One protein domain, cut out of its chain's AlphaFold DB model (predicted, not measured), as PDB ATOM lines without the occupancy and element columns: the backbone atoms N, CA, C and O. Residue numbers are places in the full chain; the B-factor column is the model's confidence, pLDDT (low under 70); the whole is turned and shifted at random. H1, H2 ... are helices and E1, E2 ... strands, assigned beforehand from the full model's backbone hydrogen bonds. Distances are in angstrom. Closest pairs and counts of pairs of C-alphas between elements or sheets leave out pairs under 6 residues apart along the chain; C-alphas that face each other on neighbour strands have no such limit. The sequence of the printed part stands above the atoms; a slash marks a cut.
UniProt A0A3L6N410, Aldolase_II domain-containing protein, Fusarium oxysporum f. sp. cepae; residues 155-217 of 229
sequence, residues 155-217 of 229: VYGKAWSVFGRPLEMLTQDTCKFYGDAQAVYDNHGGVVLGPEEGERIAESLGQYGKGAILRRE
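What this domain is: This is residues 155 to 217 of the 229 residues of the protein "Aldolase_II domain-containing protein" of Fusarium oxysporum f. sp. cepae (UniProt A0A3L6N410). Two short strands, E1 and E2, lie side by side in the middle, with residues 200 to 205 of H3 packed on them from one side and H1 near E2 on the other; H2 sits out toward one end. The 63 printed residues run H1, H2, E1, H3, E2, mixed, under half in named elements. The whole is compact, radius of gyration of the C-alphas 12.1 A, and flat, 37 by 26 by 14 A.

How they stand to each other: H1, residues 155 to 161, and E2, residues 211 to 214, have closest C-alphas Ser 161 and Ile 213, 5.7 A. H2, residues 174 to 177, is apart from H1. E1, residues 182 to 185, is parallel to E2 at 19 degrees; N 183 and O 211, 2.9 A, are within hydrogen-bond range. H3, residues 195 to 205, and E1 have closest C-alphas Leu 205 and Ala 183, 5.1 A. E1, H3, E2 form a strand-helix-strand unit, parallel neighbours with a helix between, its crossover right-handed. Every O i to N i+4 pair is within range in H1 and H3; H2 is too short.

Where its parts are: H1 begins at C-alpha 155 (39.177, -2.989, 24.741); H3 is 15.6 A long; E2 ends at C-alpha 214 (29.613, 3.717, 17.901).

The domain as a whole: The printed part has no cut. The link H1 to H2 is long. Residues 188 to 194 and 216 to 217 have pLDDT under 70.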
ATOM      1  N   VAL A 155      39.841  -2.411  23.558       93.56
ATOM      2  CA  VAL A 155      39.177  -2.989  24.741       93.56
ATOM      3  C   VAL A 155      38.348  -1.937  25.487       93.56
ATOM      4  O   VAL A 155      37.162  -2.147  25.741       93.56
ATOM      5  N   TYR A 156      38.939  -0.776  25.784       94.81
ATOM      6  CA  TYR A 156      38.265   0.292  26.526       94.81
ATOM      7  C   TYR A 156      37.239   1.057  25.686       94.81
ATOM      8  O   TYR A 156      36.183   1.410  26.205       94.81
ATOM      9  N   GLY A 157      37.511   1.287  24.397       93.12
ATOM     10  CA  GLY A 157      36.561   1.948  23.500       93.12
ATOM     11  C   GLY A 157      35.284   1.126  23.340       93.12
ATOM     12  O   GLY A 157      34.186   1.651  23.517       93.12
ATOM     13  N   LYS A 158      35.436  -0.184  23.121       91.50
ATOM     14  CA  LYS A 158      34.335  -1.152  23.066       91.50
ATOM     15  C   LYS A 158      33.579  -1.234  24.393       91.50
ATOM     16  O   LYS A 158      32.352  -1.199  24.404       91.50
ATOM     17  N   ALA A 159      34.293  -1.301  25.518       93.38
ATOM     18  CA  ALA A 159      33.670  -1.334  26.840       93.38
ATOM     19  C   ALA A 159      32.889  -0.050  27.162       93.38
ATOM     20  O   ALA A 159      31.847  -0.116  27.803       93.38
ATOM     21  N   TRP A 160      33.356   1.121  26.722       94.12
ATOM     22  CA  TRP A 160      32.627   2.372  26.932       94.12
ATOM     23  C   TRP A 160      31.443   2.530  25.972       94.12
ATOM     24  O   TRP A 160      30.401   3.068  26.352       94.12
ATOM     25  N   SER A 161      31.570   2.048  24.732       92.88
ATOM     26  CA  SER A 161      30.562   2.301  23.702       92.88
ATOM     27  C   SER A 161      29.191   1.718  24.033       92.88
ATOM     28  O   SER A 161      28.179   2.285  23.623       92.88
ATOM     29  N   VAL A 162      29.121   0.655  24.845       91.25
ATOM     30  CA  VAL A 162      27.845   0.037  25.249       91.25
ATOM     31  C   VAL A 162      26.927   0.972  26.040       91.25
ATOM     32  O   VAL A 162      25.707   0.780  26.020       91.25
ATOM     33  N   PHE A 163      27.485   1.997  26.698       92.12
ATOM     34  CA  PHE A 163      26.708   2.975  27.457       92.12
ATOM     35  C   PHE A 163      25.955   3.962  26.562       92.12
ATOM     36  O   PHE A 163      25.023   4.596  27.048       92.12
ATOM     37  N   GLY A 164      26.332   4.097  25.284       91.00
ATOM     38  CA  GLY A 164      25.662   5.007  24.352       91.00
ATOM     39  C   GLY A 164      25.667   6.460  24.826       91.00
ATOM     40  O   GLY A 164      24.666   7.152  24.683       91.00
ATOM     41  N   ARG A 165      26.766   6.917  25.443       92.94
ATOM     42  CA  ARG A 165      26.878   8.275  25.993       92.94
ATOM     43  C   ARG A 165      28.257   8.900  25.746       92.94
ATOM     44  O   ARG A 165      29.228   8.152  25.590       92.94
ATOM     45  N   PRO A 166      28.359  10.243  25.737       94.50
ATOM     46  CA  PRO A 166      29.627  10.941  25.536       94.50
ATOM     47  C   PRO A 166      30.656  10.610  26.622       94.50
ATOM     48  O   PRO A 166      30.306  10.148  27.710       94.50
ATOM     49  N   LEU A 167      31.932  10.870  26.335       95.69
ATOM     50  CA  LEU A 167      32.976  10.880  27.357       95.69
ATOM     51  C   LEU A 167      32.737  12.046  28.318       95.69
ATOM     52  O   LEU A 167      32.327  13.136  27.922       95.69
ATOM     53  N   GLU A 168      33.042  11.821  29.589       95.81
ATOM     54  CA  GLU A 168      33.027  12.880  30.591       95.81
ATOM     55  C   GLU A 168      34.340  13.676  30.510       95.81
ATOM     56  O   GLU A 168      35.426  13.102  30.395       95.81
ATOM     57  N   MET A 169      34.249  15.007  30.565       97.31
ATOM     58  CA  MET A 169      35.379  15.929  30.364       97.31
ATOM     59  C   MET A 169      36.183  16.105  31.658       97.31
ATOM     60  O   MET A 169      36.291  17.199  32.207       97.31
ATOM     61  N   LEU A 170      36.681  14.987  32.185       97.00
ATOM     62  CA  LEU A 170      37.318  14.902  33.503       97.00
ATOM     63  C   LEU A 170      38.834  15.125  33.453       97.00
ATOM     64  O   LEU A 170      39.462  15.330  34.490       97.00
ATOM     65  N   THR A 171      39.437  15.083  32.262       97.50
ATOM     66  CA  THR A 171      40.878  15.296  32.067       97.50
ATOM     67  C   THR A 171      41.149  16.267  30.923       97.50
ATOM     68  O   THR A 171      40.375  16.358  29.966       97.50
ATOM     69  N   GLN A 172      42.297  16.948  30.971       96.19
ATOM     70  CA  GLN A 172      42.734  17.850  29.901       96.19
ATOM     71  C   GLN A 172      42.754  17.163  28.523       96.19
ATOM     72  O   GLN A 172      42.419  17.787  27.517       96.19
ATOM     73  N   ASP A 173      43.104  15.875  28.466       95.31
ATOM     74  CA  ASP A 173      43.111  15.117  27.217       95.31
ATOM     75  C   ASP A 173      41.709  14.854  26.672       95.31
ATOM     76  O   ASP A 173      41.493  14.987  25.465       95.31
ATOM     77  N   THR A 174      40.744  14.543  27.543       95.50
ATOM     78  CA  THR A 174      39.347  14.351  27.124       95.50
ATOM     79  C   THR A 174      38.725  15.637  26.582       95.50
ATOM     80  O   THR A 174      37.956  15.570  25.628       95.50
ATOM     81  N   CYS A 175      39.150  16.816  27.055       96.25
ATOM     82  CA  CYS A 175      38.656  18.111  26.566       96.25
ATOM     83  C   CYS A 175      38.892  18.356  25.064       96.25
ATOM     84  O   CYS A 175      38.246  19.225  24.479       96.25
ATOM     85  N   LYS A 176      39.757  17.578  24.394       94.19
ATOM     86  CA  LYS A 176      39.905  17.603  22.921       94.19
ATOM     87  C   LYS A 176      38.592  17.282  22.186       94.19
ATOM     88  O   LYS A 176      38.452  17.670  21.020       94.19
ATOM     89  N   PHE A 177      37.675  16.608  22.882       95.81
ATOM     90  CA  PHE A 177      36.365  16.133  22.442       95.81
ATOM     91  C   PHE A 177      35.185  16.963  22.985       95.81
ATOM     92  O   PHE A 177      34.041  16.556  22.825       95.81
ATOM     93  N   TYR A 178      35.438  18.112  23.623       95.25
ATOM     94  CA  TYR A 178      34.384  18.971  24.174       95.25
ATOM     95  C   TYR A 178      33.441  19.538  23.095       95.25
ATOM     96  O   TYR A 178      33.882  19.884  21.995       95.25
ATOM     97  N   GLY A 179      32.158  19.697  23.439       93.06
ATOM     98  CA  GLY A 179      31.123  20.216  22.538       93.06
ATOM     99  C   GLY A 179      30.881  19.285  21.350       93.06
ATOM    100  O   GLY A 179      30.878  18.067  21.505       93.06
ATOM    101  N   ASP A 180      30.759  19.854  20.153       94.06
ATOM    102  CA  ASP A 180      30.469  19.110  18.915       94.06
ATOM    103  C   ASP A 180      31.686  18.340  18.359       94.06
ATOM    104  O   ASP A 180      31.662  17.827  17.239       94.06
ATOM    105  N   ALA A 181      32.795  18.275  19.108       94.88
ATOM    106  CA  ALA A 181      33.990  17.530  18.717       94.88
ATOM    107  C   ALA A 181      33.865  16.015  18.965       94.88
ATOM    108  O   ALA A 181      34.713  15.254  18.481       94.88
ATOM    109  N   GLN A 182      32.829  15.564  19.676       95.12
ATOM    110  CA  GLN A 182      32.495  14.153  19.832       95.12
ATOM    111  C   GLN A 182      31.052  13.871  19.442       95.12
ATOM    112  O   GLN A 182      30.130  14.546  19.886       95.12
ATOM    113  N   ALA A 183      30.879  12.794  18.689       94.94
ATOM    114  CA  ALA A 183      29.582  12.219  18.392       94.94
ATOM    115  C   ALA A 183      29.336  10.939  19.196       94.94
ATOM    116  O   ALA A 183      30.267  10.216  19.569       94.94
ATOM    117  N   VAL A 184      28.061  10.634  19.410       93.69
ATOM    118  CA  VAL A 184      27.597   9.335  19.891       93.69
ATOM    119  C   VAL A 184      26.563   8.832  18.905       93.69
ATOM    120  O   VAL A 184      25.515   9.448  18.724       93.69
ATOM    121  N   TYR A 185      26.868   7.703  18.284       91.88
ATOM    122  CA  TYR A 185      25.977   7.031  17.363       91.88
ATOM    123  C   TYR A 185      25.309   5.857  18.085       91.88
ATOM    124  O   TYR A 185      25.949   4.848  18.386       91.88
ATOM    125  N   ASP A 186      24.030   6.028  18.430       84.19
ATOM    126  CA  ASP A 186      23.254   5.093  19.266       84.19
ATOM    127  C   ASP A 186      22.431   4.077  18.443       84.19
ATOM    128  O   ASP A 186      21.896   3.103  18.979       84.19
ATOM    129  N   ASN A 187      22.352   4.275  17.123       74.50
ATOM    130  CA  ASN A 187      21.506   3.488  16.232       74.50
ATOM    131  C   ASN A 187      22.306   2.408  15.491       74.50
ATOM    132  O   ASN A 187      22.632   2.563  14.323       74.50
ATOM    133  N   HIS A 188      22.641   1.310  16.167       65.69
ATOM    134  CA  HIS A 188      23.316   0.190  15.511       65.69
ATOM    135  C   HIS A 188      22.302  -0.761  14.874       65.69
ATOM    136  O   HIS A 188      21.555  -1.431  15.588       65.69
ATOM    137  N   GLY A 189      22.297  -0.834  13.543       59.75
ATOM    138  CA  GLY A 189      21.443  -1.754  12.785       59.75
ATOM    139  C   GLY A 189      21.936  -3.210  12.719       59.75
ATOM    140  O   GLY A 189      21.250  -4.025  12.112       59.75
ATOM    141  N   GLY A 190      23.101  -3.543  13.299       59.22
ATOM    142  CA  GLY A 190      23.814  -4.824  13.116       59.22
ATOM    143  C   GLY A 190      25.005  -4.697  12.154       59.22
ATOM    144  O   GLY A 190      25.379  -3.574  11.799       59.22
ATOM    145  N   VAL A 191      25.585  -5.817  11.682       55.03
ATOM    146  CA  VAL A 191      26.571  -5.813  10.576       55.03
ATOM    147  C   VAL A 191      25.836  -5.528   9.263       55.03
ATOM    148  O   VAL A 191      25.698  -6.361   8.371       55.03
ATOM    149  N   VAL A 192      25.290  -4.322   9.145       49.97
ATOM    150  CA  VAL A 192      24.566  -3.898   7.956       49.97
ATOM    151  C   VAL A 192      25.604  -3.504   6.918       49.97
ATOM    152  O   VAL A 192      26.277  -2.482   7.029       49.97
ATOM    153  N   LEU A 193      25.726  -4.327   5.878       54.94
ATOM    154  CA  LEU A 193      26.568  -4.116   4.692       54.94
ATOM    155  C   LEU A 193      26.058  -2.963   3.792       54.94
ATOM    156  O   LEU A 193      26.184  -3.018   2.570       54.94
ATOM    157  N   GLY A 194      25.440  -1.936   4.379       64.62
ATOM    158  CA  GLY A 194      24.689  -0.898   3.681       64.62
ATOM    159  C   GLY A 194      25.410   0.456   3.661       64.62
ATOM    160  O   GLY A 194      25.868   0.906   4.712       64.62
ATOM    161  N   PRO A 195      25.456   1.157   2.511       75.38
ATOM    162  CA  PRO A 195      25.941   2.538   2.415       75.38
ATOM    163  C   PRO A 195      25.275   3.500   3.412       75.38
ATOM    164  O   PRO A 195      25.942   4.372   3.965       75.38
ATOM    165  N   GLU A 196      23.991   3.279   3.702       85.31
ATOM    166  CA  GLU A 196      23.189   4.113   4.604       85.31
ATOM    167  C   GLU A 196      23.743   4.164   6.038       85.31
ATOM    168  O   GLU A 196      23.626   5.182   6.713       85.31
ATOM    169  N   GLU A 197      24.354   3.078   6.527       85.81
ATOM    170  CA  GLU A 197      24.954   3.064   7.868       85.81
ATOM    171  C   GLU A 197      26.171   3.991   7.927       85.81
ATOM    172  O   GLU A 197      26.326   4.768   8.869       85.81
ATOM    173  N   GLY A 198      27.005   3.968   6.884       89.50
ATOM    174  CA  GLY A 198      28.122   4.898   6.758       89.50
ATOM    175  C   GLY A 198      27.654   6.353   6.707       89.50
ATOM    176  O   GLY A 198      28.258   7.209   7.353       89.50
ATOM    177  N   GLU A 199      26.573   6.632   5.976       92.06
ATOM    178  CA  GLU A 199      25.979   7.971   5.868       92.06
ATOM    179  C   GLU A 199      25.469   8.469   7.222       92.06
ATOM    180  O   GLU A 199      25.864   9.550   7.654       92.06
ATOM    181  N   ARG A 200      24.709   7.650   7.960       91.81
ATOM    182  CA  ARG A 200      24.235   8.003   9.308       91.81
ATOM    183  C   ARG A 200      25.373   8.232  10.303       91.81
ATOM    184  O   ARG A 200      25.299   9.148  11.124       91.81
ATOM    185  N   ILE A 201      26.445   7.437  10.234       91.94
ATOM    186  CA  ILE A 201      27.648   7.653  11.056       91.94
ATOM    187  C   ILE A 201      28.316   8.983  10.689       91.94
ATOM    188  O   ILE A 201      28.707   9.744  11.577       91.94
ATOM    189  N   ALA A 202      28.447   9.286   9.396       93.69
ATOM    190  CA  ALA A 202      29.039  10.534   8.925       93.69
ATOM    191  C   ALA A 202      28.203  11.761   9.325       93.69
ATOM    192  O   ALA A 202      28.766  12.763   9.768       93.69
ATOM    193  N   GLU A 203      26.875  11.669   9.234       94.19
ATOM    194  CA  GLU A 203      25.938  12.685   9.720       94.19
ATOM    195  C   GLU A 203      26.076  12.888  11.230       94.19
ATOM    196  O   GLU A 203      26.220  14.022  11.685       94.19
ATOM    197  N   SER A 204      26.111  11.794  12.001       93.56
ATOM    198  CA  SER A 204      26.289  11.839  13.455       93.56
ATOM    199  C   SER A 204      27.610  12.497  13.854       93.56
ATOM    200  O   SER A 204      27.634  13.290  14.794       93.56
ATOM    201  N   LEU A 205      28.702  12.217  13.130       93.94
ATOM    202  CA  LEU A 205      30.005  12.847  13.353       93.94
ATOM    203  C   LEU A 205      29.953  14.371  13.144       93.94
ATOM    204  O   LEU A 205      30.691  15.109  13.798       93.94
ATOM    205  N   GLY A 206      29.099  14.845  12.238       93.44
ATOM    206  CA  GLY A 206      28.891  16.264  11.978       93.44
ATOM    207  C   GLY A 206      30.130  16.996  11.446       93.44
ATOM    208  O   GLY A 206      31.185  16.421  11.150       93.44
ATOM    209  N   GLN A 207      30.009  18.320  11.320       93.56
ATOM    210  CA  GLN A 207      31.038  19.173  10.716       93.56
ATOM    211  C   GLN A 207      32.301  19.312  11.581       93.56
ATOM    212  O   GLN A 207      33.409  19.418  11.044       93.56
ATOM    213  N   TYR A 208      32.147  19.314  12.908       92.88
ATOM    214  CA  TYR A 208      33.230  19.577  13.863       92.88
ATOM    215  C   TYR A 208      33.746  18.323  14.579       92.88
ATOM    216  O   TYR A 208      34.794  18.396  15.230       92.88
ATOM    217  N   GLY A 209      33.080  17.173  14.416       93.19
ATOM    218  CA  GLY A 209      33.445  15.938  15.103       93.19
ATOM    219  C   GLY A 209      34.866  15.487  14.793       93.19
ATOM    220  O   GLY A 209      35.325  15.529  13.649       93.19
ATOM    221  N   LYS A 210      35.578  15.054  15.828       94.75
ATOM    222  CA  LYS A 210      36.928  14.479  15.754       94.75
ATOM    223  C   LYS A 210      36.938  13.000  16.125       94.75
ATOM    224  O   LYS A 210      37.882  12.298  15.783       94.75
ATOM    225  N   GLY A 211      35.908  12.540  16.830       95.12
ATOM    226  CA  GLY A 211      35.710  11.143  17.185       95.12
ATOM    227  C   GLY A 211      34.229  10.833  17.366       95.12
ATOM    228  O   GLY A 211      33.449  11.707  17.740       95.12
ATOM    229  N   ALA A 212      33.859   9.586  17.108       94.69
ATOM    230  CA  ALA A 212      32.519   9.071  17.339       94.69
ATOM    231  C   ALA A 212      32.597   7.823  18.219       94.69
ATOM    232  O   ALA A 212      33.481   6.985  18.042       94.69
ATOM    233  N   ILE A 213      31.667   7.705  19.163       94.69
ATOM    234  CA  ILE A 213      31.408   6.460  19.883       94.69
ATOM    235  C   ILE A 213      30.292   5.737  19.136       94.69
ATOM    236  O   ILE A 213      29.171   6.239  19.084       94.69
ATOM    237  N   LEU A 214      30.593   4.565  18.579       92.12
ATOM    238  CA  LEU A 214      29.613   3.717  17.901       92.12
ATOM    239  C   LEU A 214      29.097   2.673  18.896       92.12
ATOM    240  O   LEU A 214      29.837   1.779  19.318       92.12
ATOM    241  N   ARG A 215      27.847   2.809  19.350       84.81
ATOM    242  CA  ARG A 215      27.270   1.860  20.308       84.81
ATOM    243  C   ARG A 215      27.068   0.499  19.643       84.81
ATOM    244  O   ARG A 215      26.634   0.436  18.506       84.81
ATOM    245  N   ARG A 216      27.273  -0.592  20.397       66.25
ATOM    246  CA  ARG A 216      26.882  -1.970  20.013       66.25
ATOM    247  C   ARG A 216      27.590  -2.564  18.790       66.25
ATOM    248  O   ARG A 216      27.117  -3.561  18.270       66.25
ATOM    249  N   GLU A 217      28.772  -2.077  18.436       60.03
ATOM    250  CA  GLU A 217      29.523  -2.542  17.260       60.03
ATOM    251  C   GLU A 217      29.881  -4.053  17.222       60.03
ATOM    252  O   GLU A 217      30.402  -4.534  16.223       60.03
TER     253      GLU A 217